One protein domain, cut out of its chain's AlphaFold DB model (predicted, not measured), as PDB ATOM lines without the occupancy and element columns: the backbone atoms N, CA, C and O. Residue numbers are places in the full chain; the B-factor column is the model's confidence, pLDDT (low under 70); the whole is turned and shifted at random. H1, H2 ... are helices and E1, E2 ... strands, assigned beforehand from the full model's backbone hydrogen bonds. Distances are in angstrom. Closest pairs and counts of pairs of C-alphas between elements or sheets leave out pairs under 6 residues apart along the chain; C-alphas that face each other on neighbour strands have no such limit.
ATOM      1  N   LYS A   2     -30.885 -46.196 -23.245       86.06
ATOM      2  CA  LYS A   2     -30.681 -45.226 -22.147       86.06
ATOM      3  C   LYS A   2     -29.918 -45.788 -20.929       86.06
ATOM      4  O   LYS A   2     -28.976 -45.157 -20.470       86.06
ATOM      5  N   LYS A   3     -30.271 -46.996 -20.456       89.12
ATOM      6  CA  LYS A   3     -29.567 -47.693 -19.354       89.12
ATOM      7  C   LYS A   3     -28.083 -47.939 -19.672       89.12
ATOM      8  O   LYS A   3     -27.228 -47.473 -18.933       89.12
ATOM      9  N   LEU A   4     -27.791 -48.551 -20.823       88.75
ATOM     10  CA  LEU A   4     -26.420 -48.795 -21.292       88.75
ATOM     11  C   LEU A   4     -25.600 -47.501 -21.413       88.75
ATOM     12  O   LEU A   4     -24.442 -47.469 -21.029       88.75
ATOM     13  N   ALA A   5     -26.188 -46.414 -21.922       86.75
ATOM     14  CA  ALA A   5     -25.489 -45.134 -22.028       86.75
ATOM     15  C   ALA A   5     -25.128 -44.545 -20.650       86.75
ATOM     16  O   ALA A   5     -24.061 -43.953 -20.498       86.75
ATOM     17  N   LEU A   6     -25.995 -44.717 -19.645       89.06
ATOM     18  CA  LEU A   6     -25.725 -44.296 -18.267       89.06
ATOM     19  C   LEU A   6     -24.607 -45.123 -17.627       89.06
ATOM     20  O   LEU A   6     -23.717 -44.541 -17.014       89.06
ATOM     21  N   GLU A   7     -24.627 -46.442 -17.815       87.75
ATOM     22  CA  GLU A   7     -23.558 -47.349 -17.367       87.75
ATOM     23  C   GLU A   7     -22.224 -46.964 -18.017       87.75
ATOM     24  O   GLU A   7     -21.240 -46.702 -17.328       87.75
ATOM     25  N   LEU A   8     -22.226 -46.769 -19.339       86.31
ATOM     26  CA  LEU A   8     -21.052 -46.310 -20.074       86.31
ATOM     27  C   LEU A   8     -20.569 -44.942 -19.603       86.31
ATOM     28  O   LEU A   8     -19.372 -44.734 -19.570       86.31
ATOM     29  N   LYS A   9     -21.435 -44.008 -19.203       84.94
ATOM     30  CA  LYS A   9     -21.000 -42.720 -18.630       84.94
ATOM     31  C   LYS A   9     -20.313 -42.884 -17.265       84.94
ATOM     32  O   LYS A   9     -19.442 -42.092 -16.916       84.94
ATOM     33  N   GLN A  10     -20.741 -43.859 -16.467       84.06
ATOM     34  CA  GLN A  10     -20.128 -44.144 -15.167       84.06
ATOM     35  C   GLN A  10     -18.756 -44.802 -15.346       84.06
ATOM     36  O   GLN A  10     -17.800 -44.426 -14.672       84.06
ATOM     37  N   GLU A  11     -18.654 -45.736 -16.291       80.81
ATOM     38  CA  GLU A  11     -17.400 -46.403 -16.659       80.81
ATOM     39  C   GLU A  11     -16.450 -45.467 -17.421       80.81
ATOM     40  O   GLU A  11     -15.234 -45.513 -17.246       80.81
ATOM     41  N   ILE A  12     -17.020 -44.600 -18.255       77.31
ATOM     42  CA  ILE A  12     -16.332 -43.682 -19.153       77.31
ATOM     43  C   ILE A  12     -16.690 -42.260 -18.743       77.31
ATOM     44  O   ILE A  12     -17.703 -41.690 -19.150       77.31
ATOM     45  N   ASN A  13     -15.808 -41.655 -17.956       79.62
ATOM     46  CA  ASN A  13     -15.942 -40.261 -17.574       79.62
ATOM     47  C   ASN A  13     -15.893 -39.364 -18.836       79.62
ATOM     48  O   ASN A  13     -14.860 -39.342 -19.514       79.62
ATOM     49  N   PRO A  14     -16.940 -38.560 -19.121       81.75
ATOM     50  CA  PRO A  14     -16.988 -37.669 -20.288       81.75
ATOM     51  C   PRO A  14     -15.862 -36.620 -20.352       81.75
ATOM     52  O   PRO A  14     -15.661 -35.988 -21.385       81.75
ATOM     53  N   LYS A  15     -15.111 -36.407 -19.262       81.62
ATOM     54  CA  LYS A  15     -13.893 -35.580 -19.251       81.62
ATOM     55  C   LYS A  15     -12.734 -36.223 -20.029       81.62
ATOM     56  O   LYS A  15     -11.851 -35.508 -20.490       81.62
ATOM     57  N   HIS A  16     -12.732 -37.550 -20.149       81.88
ATOM     58  CA  HIS A  16     -11.635 -38.350 -20.710       81.88
ATOM     59  C   HIS A  16     -12.003 -39.073 -22.010       81.88
ATOM     60  O   HIS A  16     -11.137 -39.677 -22.641       81.88
ATOM     61  N   ALA A  17     -13.263 -38.987 -22.428       85.19
ATOM     62  CA  ALA A  17     -13.723 -39.511 -23.700       85.19
ATOM     63  C   ALA A  17     -14.535 -38.460 -24.453       85.19
ATOM     64  O   ALA A  17     -15.275 -37.670 -23.869       85.19
ATOM     65  N   LYS A  18     -14.396 -38.474 -25.771       87.31
ATOM     66  CA  LYS A  18     -15.117 -37.602 -26.695       87.31
ATOM     67  C   LYS A  18     -15.759 -38.456 -27.777       87.31
ATOM     68  O   LYS A  18     -15.269 -39.538 -28.089       87.31
ATOM     69  N   ILE A  19     -16.847 -37.968 -28.351       87.69
ATOM     70  CA  ILE A  19     -17.413 -38.567 -29.556       87.69
ATOM     71  C   ILE A  19     -16.824 -37.808 -30.743       87.69
ATOM     72  O   ILE A  19     -16.859 -36.580 -30.755       87.69
ATOM     73  N   ILE A  20     -16.243 -38.511 -31.710       85.44
ATOM     74  CA  ILE A  20     -15.790 -37.903 -32.965       85.44
ATOM     75  C   ILE A  20     -16.750 -38.303 -34.073       85.44
ATOM     76  O   ILE A  20     -16.951 -39.490 -34.301       85.44
ATOM     77  N   LEU A  21     -17.322 -37.317 -34.754       84.56
ATOM     78  CA  LEU A  21     -18.032 -37.485 -36.013       84.56
ATOM     79  C   LEU A  21     -17.028 -37.325 -37.159       84.56
ATOM     80  O   LEU A  21     -16.544 -36.223 -37.380       84.56
ATOM     81  N   VAL A  22     -16.722 -38.405 -37.865       82.44
ATOM     82  CA  VAL A  22     -15.917 -38.401 -39.087       82.44
ATOM     83  C   VAL A  22     -16.867 -38.369 -40.275       82.44
ATOM     84  O   VAL A  22     -17.674 -39.289 -40.444       82.44
ATOM     85  N   LYS A  23     -16.779 -37.318 -41.090       81.38
ATOM     86  CA  LYS A  23     -17.559 -37.224 -42.328       81.38
ATOM     87  C   LYS A  23     -16.792 -37.862 -43.476       81.38
ATOM     88  O   LYS A  23     -15.614 -37.588 -43.685       81.38
ATOM     89  N   SER A  24     -17.462 -38.700 -44.254       77.25
ATOM     90  CA  SER A  24     -16.867 -39.310 -45.441       77.25
ATOM     91  C   SER A  24     -17.846 -39.297 -46.608       77.25
ATOM     92  O   SER A  24     -19.056 -39.166 -46.425       77.25
ATOM     93  N   LYS A  25     -17.337 -39.525 -47.826       67.94
ATOM     94  CA  LYS A  25     -18.183 -39.743 -49.013       67.94
ATOM     95  C   LYS A  25     -19.133 -40.946 -48.886       67.94
ATOM     96  O   LYS A  25     -20.032 -41.089 -49.709       67.94
ATOM     97  N   TYR A  26     -18.917 -41.813 -47.897       62.75
ATOM     98  CA  TYR A  26     -19.696 -43.028 -47.652       62.75
ATOM     99  C   TYR A  26     -20.660 -42.897 -46.467       62.75
ATOM    100  O   TYR A  26     -21.349 -43.856 -46.119       62.75
ATOM    101  N   GLY A  27     -20.721 -41.711 -45.863       67.75
ATOM    102  CA  GLY A  27     -21.572 -41.408 -44.726       67.75
ATOM    103  C   GLY A  27     -20.787 -40.965 -43.500       67.75
ATOM    104  O   GLY A  27     -19.553 -40.981 -43.453       67.75
ATOM    105  N   ASP A  28     -21.559 -40.557 -42.505       76.75
ATOM    106  CA  ASP A  28     -21.087 -40.001 -41.250       76.75
ATOM    107  C   ASP A  28     -20.868 -41.112 -40.218       76.75
ATOM    108  O   ASP A  28     -21.810 -41.803 -39.818       76.75
ATOM    109  N   THR A  29     -19.642 -41.245 -39.719       76.44
ATOM    110  CA  THR A  29     -19.305 -42.227 -38.688       76.44
ATOM    111  C   THR A  29     -19.022 -41.550 -37.359       76.44
ATOM    112  O   THR A  29     -18.179 -40.670 -37.257       76.44
ATOM    113  N   ARG A  30     -19.695 -42.002 -36.297       83.69
ATOM    114  CA  ARG A  30     -19.346 -41.618 -34.926       83.69
ATOM    115  C   ARG A  30     -18.429 -42.658 -34.295       83.69
ATOM    116  O   ARG A  30     -18.733 -43.852 -34.317       83.69
ATOM    117  N   HIS A  31     -17.360 -42.178 -33.680       85.25
ATOM    118  CA  HIS A  31     -16.398 -42.948 -32.901       85.25
ATOM    119  C   HIS A  31     -16.429 -42.474 -31.452       85.25
ATOM    120  O   HIS A  31     -16.583 -41.279 -31.196       85.25
ATOM    121  N   ILE A  32     -16.241 -43.386 -30.500       84.94
ATOM    122  CA  ILE A  32     -15.927 -43.002 -29.119       84.94
ATOM    123  C   ILE A  32     -14.415 -43.019 -28.998       84.94
ATOM    124  O   ILE A  32     -13.790 -44.061 -29.173       84.94
ATOM    125  N   VAL A  33     -13.829 -41.865 -28.710       84.25
ATOM    126  CA  VAL A  33     -12.383 -41.703 -28.632       84.25
ATOM    127  C   VAL A  33     -11.978 -41.410 -27.201       84.25
ATOM    128  O   VAL A  33     -12.464 -40.465 -26.576       84.25
ATOM    129  N   PHE A  34     -11.081 -42.239 -26.691       84.12
ATOM    130  CA  PHE A  34     -10.553 -42.192 -25.341       84.12
ATOM    131  C   PHE A  34      -9.179 -41.545 -25.370       84.12
ATOM    132  O   PHE A  34      -8.296 -41.954 -26.128       84.12
ATOM    133  N   GLN A  35      -8.984 -40.562 -24.498       76.81
ATOM    134  CA  GLN A  35      -7.651 -40.064 -24.197       76.81
ATOM    135  C   GLN A  35      -6.997 -41.026 -23.202       76.81
ATOM    136  O   GLN A  35      -7.565 -41.238 -22.124       76.81
ATOM    137  N   PRO A  36      -5.818 -41.599 -23.493       65.50
ATOM    138  CA  PRO A  36      -5.117 -42.425 -22.524       65.50
ATOM    139  C   PRO A  36      -4.542 -41.527 -21.430       65.50
ATOM    140  O   PRO A  36      -3.429 -41.016 -21.506       65.50
ATOM    141  N   LYS A  37      -5.334 -41.309 -20.386       63.78
ATOM    142  CA  LYS A  37      -4.862 -40.814 -19.097       63.78
ATOM    143  C   LYS A  37      -5.375 -41.754 -18.013       63.78
ATOM    144  O   LYS A  37      -6.584 -41.929 -17.863       63.78
ATOM    145  N   GLY A  38      -4.460 -42.349 -17.248       64.44
ATOM    146  CA  GLY A  38      -4.784 -43.192 -16.094       64.44
ATOM    147  C   GLY A  38      -5.473 -44.519 -16.453       64.44
ATOM    148  O   GLY A  38      -4.834 -45.418 -16.983       64.44
ATOM    149  N   LYS A  39      -6.772 -44.648 -16.132       60.31
ATOM    150  CA  LYS A  39      -7.539 -45.916 -16.030       60.31
ATOM    151  C   LYS A  39      -7.994 -46.568 -17.355       60.31
ATOM    152  O   LYS A  39      -8.601 -47.638 -17.320       60.31
ATOM    153  N   TYR A  40      -7.737 -45.963 -18.515       70.75
ATOM    154  CA  TYR A  40      -8.178 -46.479 -19.825       70.75
ATOM    155  C   TYR A  40      -7.058 -47.242 -20.547       70.75
ATOM    156  O   TYR A  40      -6.616 -46.849 -21.626       70.75
ATOM    157  N   GLY A  41      -6.573 -48.312 -19.910       71.00
ATOM    158  CA  GLY A  41      -5.665 -49.285 -20.524       71.00
ATOM    159  C   GLY A  41      -6.393 -50.257 -21.461       71.00
ATOM    160  O   GLY A  41      -7.616 -50.197 -21.608       71.00
ATOM    161  N   GLU A  42      -5.648 -51.177 -22.079       74.69
ATOM    162  CA  GLU A  42      -6.214 -52.186 -22.990       74.69
ATOM    163  C   GLU A  42      -7.305 -53.042 -22.337       74.69
ATOM    164  O   GLU A  42      -8.307 -53.334 -22.985       74.69
ATOM    165  N   ASP A  43      -7.163 -53.389 -21.057       81.50
ATOM    166  CA  ASP A  43      -8.128 -54.243 -20.356       81.50
ATOM    167  C   ASP A  43      -9.490 -53.565 -20.182       81.50
ATOM    168  O   ASP A  43     -10.532 -54.176 -20.428       81.50
ATOM    169  N   THR A  44      -9.494 -52.273 -19.842       82.44
ATOM    170  CA  THR A  44     -10.718 -51.466 -19.745       82.44
ATOM    171  C   THR A  44     -11.417 -51.386 -21.100       82.44
ATOM    172  O   THR A  44     -12.634 -51.539 -21.192       82.44
ATOM    173  N   ILE A  45     -10.646 -51.193 -22.173       83.38
ATOM    174  CA  ILE A  45     -11.172 -51.113 -23.538       83.38
ATOM    175  C   ILE A  45     -11.736 -52.464 -23.986       83.38
ATOM    176  O   ILE A  45     -12.863 -52.508 -24.472       83.38
ATOM    177  N   LYS A  46     -11.033 -53.575 -23.740       84.81
ATOM    178  CA  LYS A  46     -11.535 -54.931 -24.026       84.81
ATOM    179  C   LYS A  46     -12.807 -55.250 -23.237       84.81
ATOM    180  O   LYS A  46     -13.736 -55.854 -23.778       84.81
ATOM    181  N   ALA A  47     -12.892 -54.828 -21.974       86.31
ATOM    182  CA  ALA A  47     -14.100 -54.988 -21.168       86.31
ATOM    183  C   ALA A  47     -15.285 -54.197 -21.752       86.31
ATOM    184  O   ALA A  47     -16.394 -54.734 -21.851       86.31
ATOM    185  N   LEU A  48     -15.044 -52.961 -22.201       87.06
ATOM    186  CA  LEU A  48     -16.041 -52.129 -22.877       87.06
ATOM    187  C   LEU A  48     -16.488 -52.740 -24.209       87.06
ATOM    188  O   LEU A  48     -17.688 -52.835 -24.459       87.06
ATOM    189  N   GLU A  49     -15.557 -53.223 -25.035       87.62
ATOM    190  CA  GLU A  49     -15.880 -53.938 -26.275       87.62
ATOM    191  C   GLU A  49     -16.759 -55.160 -26.011       87.62
ATOM    192  O   GLU A  49     -17.781 -55.351 -26.676       87.62
ATOM    193  N   LYS A  50     -16.396 -55.981 -25.018       88.75
ATOM    194  CA  LYS A  50     -17.173 -57.163 -24.631       88.75
ATOM    195  C   LYS A  50     -18.581 -56.769 -24.181       88.75
ATOM    196  O   LYS A  50     -19.550 -57.395 -24.607       88.75
ATOM    197  N   ARG A  51     -18.716 -55.718 -23.368       87.88
ATOM    198  CA  ARG A  51     -20.013 -55.220 -22.873       87.88
ATOM    199  C   ARG A  51     -20.896 -54.689 -23.999       87.88
ATOM    200  O   ARG A  51     -22.087 -55.002 -24.050       87.88
ATOM    201  N   LEU A  52     -20.316 -53.929 -24.922       87.00
ATOM    202  CA  LEU A  52     -21.005 -53.442 -26.113       87.00
ATOM    203  C   LEU A  52     -21.460 -54.612 -26.990       87.00
ATOM    204  O   LEU A  52     -22.629 -54.659 -27.380       87.00
ATOM    205  N   ARG A  53     -20.600 -55.619 -27.190       87.50
ATOM    206  CA  ARG A  53     -20.934 -56.833 -27.947       87.50
ATOM    207  C   ARG A  53     -22.106 -57.597 -27.327       87.50
ATOM    208  O   ARG A  53     -23.014 -57.981 -28.058       87.50
ATOM    209  N   LEU A  54     -22.139 -57.749 -26.000       87.00
ATOM    210  CA  LEU A  54     -23.267 -58.367 -25.280       87.00
ATOM    211  C   LEU A  54     -24.588 -57.599 -25.461       87.00
ATOM    212  O   LEU A  54     -25.658 -58.192 -25.403       87.00
ATOM    213  N   ASN A  55     -24.526 -56.293 -25.736       84.50
ATOM    214  CA  ASN A  55     -25.692 -55.458 -26.039       84.50
ATOM    215  C   ASN A  55     -26.030 -55.397 -27.545       84.50
ATOM    216  O   ASN A  55     -26.885 -54.607 -27.969       84.50
ATOM    217  N   GLY A  56     -25.377 -56.230 -28.362       79.81
ATOM    218  CA  GLY A  56     -25.560 -56.272 -29.811       79.81
ATOM    219  C   GLY A  56     -24.929 -55.083 -30.537       79.81
ATOM    220  O   GLY A  56     -25.391 -54.711 -31.612       79.81
ATOM    221  N   ILE A  57     -23.912 -54.454 -29.943       83.00
ATOM    222  CA  ILE A  57     -23.158 -53.347 -30.530       83.00
ATOM    223  C   ILE A  57     -21.743 -53.839 -30.816       83.00
ATOM    224  O   ILE A  57     -20.923 -54.007 -29.917       83.00
ATOM    225  N   VAL A  58     -21.466 -54.096 -32.091       80.88
ATOM    226  CA  VAL A  58     -20.150 -54.555 -32.529       80.88
ATOM    227  C   VAL A  58     -19.267 -53.346 -32.821       80.88
ATOM    228  O   VAL A  58     -19.612 -52.446 -33.595       80.88
ATOM    229  N   VAL A  59     -18.120 -53.343 -32.159       82.50
ATOM    230  CA  VAL A  59     -17.124 -52.277 -32.157       82.50
ATOM    231  C   VAL A  59     -15.735 -52.885 -32.270       82.50
ATOM    232  O   VAL A  59     -15.524 -54.036 -31.883       82.50
ATOM    233  N   LYS A  60     -14.808 -52.103 -32.810       84.00
ATOM    234  CA  LYS A  60     -13.391 -52.414 -32.931       84.00
ATOM    235  C   LYS A  60     -12.604 -51.278 -32.289       84.00
ATOM    236  O   LYS A  60     -12.856 -50.115 -32.605       84.00
ATOM    237  N   SER A  61     -11.683 -51.608 -31.395       85.44
ATOM    238  CA  SER A  61     -10.708 -50.658 -30.872       85.44
ATOM    239  C   SER A  61      -9.511 -50.541 -31.808       85.44
ATOM    240  O   SER A  61      -8.979 -51.531 -32.309       85.44
ATOM    241  N   GLU A  62      -9.088 -49.307 -32.047       86.94
ATOM    242  CA  GLU A  62      -7.896 -48.974 -32.820       86.94
ATOM    243  C   GLU A  62      -7.125 -47.874 -32.094       86.94
ATOM    244  O   GLU A  62      -7.720 -46.972 -31.505       86.94
ATOM    245  N   ARG A  63      -5.791 -47.939 -32.099       84.19
ATOM    246  CA  ARG A  63      -4.956 -46.877 -31.529       84.19
ATOM    247  C   ARG A  63      -4.518 -45.945 -32.655       84.19
ATOM    248  O   ARG A  63      -3.805 -46.370 -33.555       84.19
ATOM    249  N   ILE A  64      -4.935 -44.685 -32.592       83.06
ATOM    250  CA  ILE A  64      -4.642 -43.665 -33.609       83.06
ATOM    251  C   ILE A  64      -4.091 -42.441 -32.891       83.06
ATOM    252  O   ILE A  64      -4.733 -41.946 -31.969       83.06
ATOM    253  N   THR A  65      -2.893 -41.992 -33.283       80.75
ATOM    254  CA  THR A  65      -2.215 -40.793 -32.737       80.75
ATOM    255  C   THR A  65      -2.169 -40.734 -31.204       80.75
ATOM    256  O   THR A  65      -2.244 -39.670 -30.594       80.75
ATOM    257  N   GLY A  66      -2.031 -41.899 -30.565       79.19
ATOM    258  CA  GLY A  66      -2.016 -42.005 -29.108       79.19
ATOM    259  C   GLY A  66      -3.391 -41.869 -28.455       79.19
ATOM    260  O   GLY A  66      -3.449 -41.794 -27.244       79.19
ATOM    261  N   GLU A  67      -4.499 -41.867 -29.192       84.69
ATOM    262  CA  GLU A  67      -5.857 -42.035 -28.666       84.69
ATOM    263  C   GLU A  67      -6.363 -43.452 -28.971       84.69
ATOM    264  O   GLU A  67      -5.936 -44.083 -29.940       84.69
ATOM    265  N   ILE A  68      -7.275 -43.975 -28.148       84.94
ATOM    266  CA  ILE A  68      -7.951 -45.246 -28.440       84.94
ATOM    267  C   ILE A  68      -9.315 -44.921 -29.028       84.94
ATOM    268  O   ILE A  68     -10.102 -44.202 -28.423       84.94
ATOM    269  N   TRP A  69      -9.595 -45.439 -30.211       86.81
ATOM    270  CA  TRP A  69     -10.819 -45.221 -30.958       86.81
ATOM    271  C   TRP A  69     -11.645 -46.494 -30.896       86.81
ATOM    272  O   TRP A  69     -11.248 -47.505 -31.460       86.81
ATOM    273  N   LEU A  70     -12.795 -46.458 -30.223       85.25
ATOM    274  CA  LEU A  70     -13.836 -47.458 -30.427       85.25
ATOM    275  C   LEU A  70     -14.684 -47.039 -31.625       85.25
ATOM    276  O   LEU A  70     -15.537 -46.148 -31.540       85.25
ATOM    277  N   SER A  71     -14.449 -47.725 -32.731       82.06
ATOM    278  CA  SER A  71     -15.166 -47.565 -33.987       82.06
ATOM    279  C   SER A  71     -16.244 -48.636 -34.078       82.06
ATOM    280  O   SER A  71     -15.957 -49.823 -33.936       82.06
ATOM    281  N   SER A  72     -17.496 -48.261 -34.326       74.00
ATOM    282  CA  SER A  72     -18.490 -49.268 -34.701       74.00
ATOM    283  C   SER A  72     -18.259 -49.681 -36.152       74.00
ATOM    284  O   SER A  72     -18.093 -48.833 -37.019       74.00
ATOM    285  N   GLN A  73     -18.264 -50.988 -36.419       61.31
ATOM    286  CA  GLN A  73     -18.077 -51.525 -37.775       61.31
ATOM    287  C   GLN A  73     -19.267 -51.234 -38.713       61.31
ATOM    288  O   GLN A  73     -19.172 -51.473 -39.911       61.31
ATOM    289  N   PHE A  74     -20.383 -50.713 -38.187       60.97
ATOM    290  CA  PHE A  74     -21.678 -50.630 -38.882       60.97
ATOM    291  C   PHE A  74     -22.209 -49.199 -39.024       60.97
ATOM    292  O   PHE A  74     -23.410 -48.970 -39.194       60.97
ATOM    293  N   THR A  75     -21.329 -48.211 -38.911       56.28
ATOM    294  CA  THR A  75     -21.695 -46.791 -38.952       56.28
ATOM    295  C   THR A  75     -22.043 -46.285 -40.343       56.28
ATOM    296  O   THR A  75     -22.806 -45.331 -40.452       56.28
ATOM    297  N   HIS A  76     -21.612 -46.976 -41.396       60.91
ATOM    298  CA  HIS A  76     -21.988 -46.656 -42.768       60.91
ATOM    299  C   HIS A  76     -23.274 -47.388 -43.165       60.91
ATOM    300  O   HIS A  76     -23.277 -48.317 -43.974       60.91
ATOM    301  N   TYR A  77     -24.391 -46.973 -42.564       60.09
ATOM    302  CA  TYR A  77     -25.727 -47.445 -42.945       60.09
ATOM    303  C   TYR A  77     -25.960 -47.315 -44.461       60.09
ATOM    304  O   TYR A  77     -26.466 -48.239 -45.095       60.09
ATOM    305  N   ASP A  78     -25.512 -46.205 -45.049       56.75
ATOM    306  CA  ASP A  78     -25.660 -45.919 -46.477       56.75
ATOM    307  C   ASP A  78     -24.730 -46.762 -47.356       56.75
ATOM    308  O   ASP A  78     -25.101 -47.141 -48.466       56.75
ATOM    309  N   GLU A  79     -23.547 -47.128 -46.860       60.16
ATOM    310  CA  GLU A  79     -22.627 -48.019 -47.568       60.16
ATOM    311  C   GLU A  79     -23.138 -49.465 -47.549       60.16
ATOM    312  O   GLU A  79     -23.129 -50.105 -48.594       60.16
ATOM    313  N   LEU A  80     -23.729 -49.937 -46.439       65.44
ATOM    314  CA  LEU A  80     -24.450 -51.221 -46.381       65.44
ATOM    315  C   LEU A  80     -25.631 -51.259 -47.367       65.44
ATOM    316  O   LEU A  80     -25.840 -52.258 -48.060       65.44
ATOM    317  N   LEU A  81     -26.382 -50.156 -47.476       62.00
ATOM    318  CA  LEU A  81     -27.436 -49.985 -48.484       62.00
ATOM    319  C   LEU A  81     -26.890 -49.907 -49.918       62.00
ATOM    320  O   LEU A  81     -27.581 -50.279 -50.868       62.00
ATOM    321  N   LYS A  82     -25.655 -49.437 -50.111       60.66
ATOM    322  CA  LYS A  82     -25.000 -49.393 -51.422       60.66
ATOM    323  C   LYS A  82     -24.460 -50.765 -51.831       60.66
ATOM    324  O   LYS A  82     -24.661 -51.157 -52.977       60.66
ATOM    325  N   THR A  83     -23.871 -51.526 -50.904       61.78
ATOM    326  CA  THR A  83     -23.481 -52.931 -51.123       61.78
ATOM    327  C   THR A  83     -24.699 -53.775 -51.507       61.78
ATOM    328  O   THR A  83     -24.614 -54.602 -52.411       61.78
ATOM    329  N   LEU A  84     -25.861 -53.497 -50.902       57.81
ATOM    330  CA  LEU A  84     -27.150 -54.073 -51.298       57.81
ATOM    331  C   LEU A  84     -27.518 -53.801 -52.762       57.81
ATOM    332  O   LEU A  84     -27.960 -54.707 -53.464       57.81
ATOM    333  N   LYS A  85     -27.352 -52.555 -53.223       58.69
ATOM    334  CA  LYS A  85     -27.705 -52.154 -54.594       58.69
ATOM    335  C   LYS A  85     -26.762 -52.731 -55.645       58.69
ATOM    336  O   LYS A  85     -27.201 -52.986 -56.761       58.69
ATOM    337  N   LEU A  86     -25.493 -52.935 -55.302       60.00
ATOM    338  CA  LEU A  86     -24.474 -53.361 -56.260       60.00
ATOM    339  C   LEU A  86     -24.426 -54.881 -56.494       60.00
ATOM    340  O   LEU A  86     -23.707 -55.306 -57.384       60.00
ATOM    341  N   LYS A  87     -25.187 -55.715 -55.759       58.47
ATOM    342  CA  LYS A  87     -25.165 -57.201 -55.866       58.47
ATOM    343  C   LYS A  87     -23.755 -57.825 -55.792       58.47
ATOM    344  O   LYS A  87     -23.562 -58.994 -56.124       58.47
ATOM    345  N   GLU A  88     -22.766 -57.083 -55.311       59.31
ATOM    346  CA  GLU A  88     -21.392 -57.546 -55.187       59.31
ATOM    347  C   GLU A  88     -21.203 -58.180 -53.799       59.31
ATOM    348  O   GLU A  88     -20.923 -57.501 -52.814       59.31
ATOM    349  N   ARG A  89     -21.335 -59.518 -53.762       59.94
ATOM    350  CA  ARG A  89     -21.060 -60.490 -52.668       59.94
ATOM    351  C   ARG A  89     -22.257 -61.009 -51.845       59.94
ATOM    352  O   ARG A  89     -23.212 -60.310 -51.532       59.94
ATOM    353  N   LYS A  90     -22.130 -62.297 -51.474       62.91
ATOM    354  CA  LYS A  90     -23.058 -63.188 -50.740       62.91
ATOM    355  C   LYS A  90     -23.358 -62.728 -49.297       62.91
ATOM    356  O   LYS A  90     -22.989 -63.416 -48.348       62.91
ATOM    357  N   ILE A  91     -24.012 -61.587 -49.097       65.19
ATOM    358  CA  ILE A  91     -24.616 -61.270 -47.792       65.19
ATOM    359  C   ILE A  91     -26.029 -61.850 -47.793       65.19
ATOM    360  O   ILE A  91     -26.845 -61.511 -48.644       65.19
ATOM    361  N   THR A  92     -26.313 -62.757 -46.862       74.06
ATOM    362  CA  THR A  92     -27.661 -63.328 -46.721       74.06
ATOM    363  C   THR A  92     -28.638 -62.283 -46.172       74.06
ATOM    364  O   THR A  92     -28.245 -61.420 -45.389       74.06
ATOM    365  N   GLU A  93     -29.928 -62.377 -46.507       75.56
ATOM    366  CA  GLU A  93     -30.971 -61.476 -45.975       75.56
ATOM    367  C   GLU A  93     -30.986 -61.440 -44.438       75.56
ATOM    368  O   GLU A  93     -31.178 -60.390 -43.824       75.56
ATOM    369  N   LYS A  94     -30.688 -62.580 -43.802       81.69
ATOM    370  CA  LYS A  94     -30.548 -62.688 -42.348       81.69
ATOM    371  C   LYS A  94     -29.382 -61.851 -41.814       81.69
ATOM    372  O   LYS A  94     -29.557 -61.122 -40.840       81.69
ATOM    373  N   GLN A  95     -28.210 -61.929 -42.446       75.88
ATOM    374  CA  GLN A  95     -27.052 -61.099 -42.080       75.88
ATOM    375  C   GLN A  95     -27.325 -59.615 -42.341       75.88
ATOM    376  O   GLN A  95     -26.933 -58.760 -41.552       75.88
ATOM    377  N   LEU A  96     -28.048 -59.299 -43.413       75.06
ATOM    378  CA  LEU A  96     -28.428 -57.932 -43.727       75.06
ATOM    379  C   LEU A  96     -29.346 -57.324 -42.660       75.06
ATOM    380  O   LEU A  96     -29.084 -56.223 -42.175       75.06
ATOM    381  N   ALA A  97     -30.409 -58.037 -42.286       79.75
ATOM    382  CA  ALA A  97     -31.343 -57.589 -41.258       79.75
ATOM    383  C   ALA A  97     -30.620 -57.346 -39.923       79.75
ATOM    384  O   ALA A  97     -30.836 -56.316 -39.280       79.75
ATOM    385  N   GLN A  98     -29.692 -58.240 -39.560       80.50
ATOM    386  CA  GLN A  98     -28.829 -58.076 -38.390       80.50
ATOM    387  C   GLN A  98     -27.979 -56.801 -38.479       80.50
ATOM    388  O   GLN A  98     -27.950 -56.023 -37.526       80.50
ATOM    389  N   ASN A  99     -27.346 -56.533 -39.622       77.38
ATOM    390  CA  ASN A  99     -26.507 -55.345 -39.809       77.38
ATOM    391  C   ASN A  99     -27.315 -54.039 -39.722       77.38
ATOM    392  O   ASN A  99     -26.889 -53.077 -39.078       77.38
ATOM    393  N   ILE A 100     -28.511 -54.008 -40.322       76.56
ATOM    394  CA  ILE A 100     -29.429 -52.862 -40.247       76.56
ATOM    395  C   ILE A 100     -29.846 -52.597 -38.796       76.56
ATOM    396  O   ILE A 100     -29.859 -51.447 -38.344       76.56
ATOM    397  N   GLU A 101     -30.182 -53.645 -38.044       83.69
ATOM    398  CA  GLU A 101     -30.567 -53.503 -36.643       83.69
ATOM    399  C   GLU A 101     -29.394 -53.026 -35.771       83.69
ATOM    400  O   GLU A 101     -29.568 -52.117 -34.952       83.69
ATOM    401  N   GLN A 102     -28.189 -53.566 -35.988       81.25
ATOM    402  CA  GLN A 102     -26.970 -53.128 -35.302       81.25
ATOM    403  C   GLN A 102     -26.687 -51.643 -35.556       81.25
ATOM    404  O   GLN A 102     -26.477 -50.890 -34.604       81.25
ATOM    405  N   SER A 103     -26.780 -51.187 -36.808       78.19
ATOM    406  CA  SER A 103     -26.572 -49.777 -37.158       78.19
ATOM    407  C   SER A 103     -27.580 -48.851 -36.455       78.19
ATOM    408  O   SER A 103     -27.209 -47.846 -35.834       78.19
ATOM    409  N   LYS A 104     -28.867 -49.232 -36.425       82.44
ATOM    410  CA  LYS A 104     -29.907 -48.497 -35.677       82.44
ATOM    411  C   LYS A 104     -29.608 -48.442 -34.177       82.44
ATOM    412  O   LYS A 104     -29.799 -47.394 -33.550       82.44
ATOM    413  N   ARG A 105     -29.152 -49.550 -33.582       85.00
ATOM    414  CA  ARG A 105     -28.788 -49.631 -32.155       85.00
ATOM    415  C   ARG A 105     -27.602 -48.728 -31.821       85.00
ATOM    416  O   ARG A 105     -27.689 -47.969 -30.857       85.00
ATOM    417  N   VAL A 106     -26.558 -48.748 -32.647       83.81
ATOM    418  CA  VAL A 106     -25.374 -47.882 -32.529       83.81
ATOM    419  C   VAL A 106     -25.773 -46.408 -32.577       83.81
ATOM    420  O   VAL A 106     -25.430 -45.644 -31.674       83.81
ATOM    421  N   ARG A 107     -26.581 -46.006 -33.569       83.94
ATOM    422  CA  ARG A 107     -27.066 -44.622 -33.695       83.94
ATOM    423  C   ARG A 107     -27.853 -44.173 -32.463       83.94
ATOM    424  O   ARG A 107     -27.647 -43.062 -31.975       83.94
ATOM    425  N   LYS A 108     -28.724 -45.040 -31.930       88.19
ATOM    426  CA  LYS A 108     -29.451 -44.773 -30.678       88.19
ATOM    427  C   LYS A 108     -28.498 -44.621 -29.490       88.19
ATOM    428  O   LYS A 108     -28.691 -43.699 -28.707       88.19
ATOM    429  N   LEU A 109     -27.484 -45.481 -29.353       88.44
ATOM    430  CA  LEU A 109     -26.497 -45.369 -28.275       88.44
ATOM    431  C   LEU A 109     -25.766 -44.021 -28.326       88.44
ATOM    432  O   LEU A 109     -25.707 -43.334 -27.311       88.44
ATOM    433  N   TYR A 110     -25.254 -43.619 -29.491       87.56
ATOM    434  CA  TYR A 110     -24.551 -42.342 -29.627       87.56
ATOM    435  C   TYR A 110     -25.436 -41.141 -29.307       87.56
ATOM    436  O   TYR A 110     -24.996 -40.244 -28.594       87.56
ATOM    437  N   GLY A 111     -26.695 -41.150 -29.758       87.50
ATOM    438  CA  GLY A 111     -27.655 -40.110 -29.392       87.50
ATOM    439  C   GLY A 111     -27.850 -39.996 -27.877       87.50
ATOM    440  O   GLY A 111     -27.911 -38.890 -27.345       87.50
ATOM    441  N   GLU A 112     -27.891 -41.122 -27.162       91.44
ATOM    442  CA  GLU A 112     -27.985 -41.119 -25.699       91.44
ATOM    443  C   GLU A 112     -26.678 -40.669 -25.025       91.44
ATOM    444  O   GLU A 112     -26.730 -39.890 -24.077       91.44
ATOM    445  N   LEU A 113     -25.505 -41.073 -25.523       88.19
ATOM    446  CA  LEU A 113     -24.218 -40.614 -24.985       88.19
ATOM    447  C   LEU A 113     -24.027 -39.096 -25.160       88.19
ATOM    448  O   LEU A 113     -23.577 -38.425 -24.234       88.19
ATOM    449  N   LEU A 114     -24.445 -38.523 -26.292       87.31
ATOM    450  CA  LEU A 114     -24.406 -37.071 -26.515       87.31
ATOM    451  C   LEU A 114     -25.264 -36.308 -25.492       87.31
ATOM    452  O   LEU A 114     -24.801 -35.332 -24.899       87.31
ATOM    453  N   LYS A 115     -26.469 -36.807 -25.175       90.62
ATOM    454  CA  LYS A 115     -27.324 -36.242 -24.109       90.62
ATOM    455  C   LYS A 115     -26.673 -36.307 -22.722       90.62
ATOM    456  O   LYS A 115     -27.034 -35.547 -21.827       90.62
ATOM    457  N   LEU A 116     -25.700 -37.198 -22.527       87.12
ATOM    458  CA  LEU A 116     -25.003 -37.412 -21.261       87.12
ATOM    459  C   LEU A 116     -23.749 -36.544 -21.069       87.12
ATOM    460  O   LEU A 116     -22.983 -36.806 -20.137       87.12
ATOM    461  N   LYS A 117     -23.607 -35.458 -21.843       87.12
ATOM    462  CA  LYS A 117     -22.505 -34.474 -21.793       87.12
ATOM    463  C   LYS A 117     -21.172 -34.965 -22.376       87.12
ATOM    464  O   LYS A 117     -20.126 -34.409 -22.044       87.12
ATOM    465  N   PHE A 118     -21.182 -35.976 -23.245       85.25
ATOM    466  CA  PHE A 118     -20.006 -36.277 -24.063       85.25
ATOM    467  C   PHE A 118     -19.797 -35.154 -25.082       85.25
ATOM    468  O   PHE A 118     -20.727 -34.780 -25.794       85.25
ATOM    469  N   LYS A 119     -18.579 -34.603 -25.152       84.25
ATOM    470  CA  LYS A 119     -18.239 -33.581 -26.151       84.25
ATOM    471  C   LYS A 119     -18.156 -34.233 -27.531       84.25
ATOM    472  O   LYS A 119     -17.410 -35.201 -27.689       84.25
ATOM    473  N   GLU A 120     -18.884 -33.698 -28.507       86.81
ATOM    474  CA  GLU A 120     -18.734 -34.071 -29.917       86.81
ATOM    475  C   GLU A 120     -17.660 -33.186 -30.569       86.81
ATOM    476  O   GLU A 120     -17.635 -31.972 -30.362       86.81
ATOM    477  N   LYS A 121     -16.755 -33.790 -31.338       82.50
ATOM    478  CA  LYS A 121     -15.879 -33.095 -32.289       82.50
ATOM    479  C   LYS A 121     -16.176 -33.621 -33.686       82.50
ATOM    480  O   LYS A 121     -16.402 -34.814 -33.839       82.50
ATOM    481  N   THR A 122     -16.156 -32.751 -34.685       80.88
ATOM    482  CA  THR A 122     -16.304 -33.159 -36.089       80.88
ATOM    483  C   THR A 122     -14.936 -33.121 -36.762       80.88
ATOM    484  O   THR A 122     -14.170 -32.194 -36.493       80.88
ATOM    485  N   PHE A 123     -14.638 -34.131 -37.574       73.50
ATOM    486  CA  PHE A 123     -13.430 -34.260 -38.383       73.50
ATOM    487  C   PHE A 123     -13.813 -34.505 -39.844       73.50
ATOM    488  O   PHE A 123     -14.792 -35.259 -40.080       73.50
TER     489      PHE A 123
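Overview. This is residues 2 to 123 of the 123 residues of an uncharacterized protein of Candidatus Micrarchaeota archaeon (UniProt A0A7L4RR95). A strongly twisted sheet of five strands has two helices over one face: the long H4 crosses E2 and E1 slantwise, and H2 runs along E3 near one edge. H1 packs on residues 109 to 113 of H4 and is near H2, while H3 and the first part of H4 reach away from the sheet as an arm whose residues 85 to 90 stick out. The printed part has 122 residues, with four named helices and five named strands in the order H1 E1 E2 H2 E3 E4 H3 H4 E5; the sheet runs E3 E4 E2 E1 E5 and is mixed, and the class is mixed, helices and strands. The whole is compact, with a radius of gyration of the C-alphas of 14.9 A, yet elongated, spanning 47 by 28 by 26 A.

Along the chain. Begin with the sheet and find C-alpha 17 at (-13.723, -39.511, -23.700); from there E1, residues 17 to 24, runs 22.0 A. E2, residues 27 to 34, comes back over 22.3 A. E3 is residues 59 to 64, 15.2 A long, and E4 is residues 67 to 72, 15.8 A long. E5, residues 119 to 122, is 10.1 A long and ends with C-alpha 122 at (-16.304, -33.159, -36.089). Of the helices, H4 is the longest: from C-alpha 93 at (-30.971, -61.476, -45.975) it runs 33.6 A, residues 93 to 115. H2 is residues 42 to 54, 18.3 A; H1 is residues 2 to 11, 14.4 A; H3 is residues 77 to 86, 14.6 A.

Arrangement. Start at the inner strands E1 and E2, an antiparallel hairpin at 157 degrees, where N 20 and O 31 are 2.8 A apart, within hydrogen-bond range. E5, an edge strand, is parallel to E1 at 22 degrees, with N 21 and O 121 at 2.8 A. Beside E2 look for E4, antiparallel at 138 degrees, with N 70 and O 32 at 2.8 A. E3, the other edge strand, forms an antiparallel hairpin with E4 at 152 degrees, with N 69 and O 62 at 2.7 A. Two split strand-helix-strand units, in which two strands of one sheet are joined through helices and are not neighbours, have right-handed crossovers: E2, H2, E3, with E4 between E2 and E3 in the sheet, and E4, H3, H4, E5, with E2 and E1 between E4 and E5 in the sheet. H2 and H4 are on the same face, in two layers, helices on one face of a sheet. H2 has a height over the sheet of 9.3 A, runs along the strands at 12 degrees to E3 on the local plane, and comes closest to E3 at the C-alphas of Glu 49 and Val 59, 6.2 A apart. H4 has a height over the sheet of 9.6 A and runs slantwise to the strands, at 57 degrees to E2 on the local plane; its closest C-alphas to E2 are Tyr 110 and Arg 30, 7.5 A. H1, not on the sheet, touches H4 at a steep tilt of 62 degrees, with the C-alphas of Ala 5 and Leu 113 closest at 5.5 A. H3 only grazes the sheet, with residues 77 to 79, and is close to H4 but not clearly touching: the closest C-alphas, Tyr 77 and Ser 103, are 6.3 A apart. H2 and H4 are apart. In H1, H2, H3 and H4 every O i to N i+4 pair is within hydrogen-bond range.

Size, cuts and confidence. The two C-alphas farthest apart are those of Gly 38 and Lys 87, 46.8 A. The printed part has no cut, and no link is long. Residues 85 to 90 stand free. Look in the B-factor column for the model's confidence: the mean pLDDT of the printed part is 78.5, and residues 25 to 27, 36 to 39 and 73 to 91 are under 70.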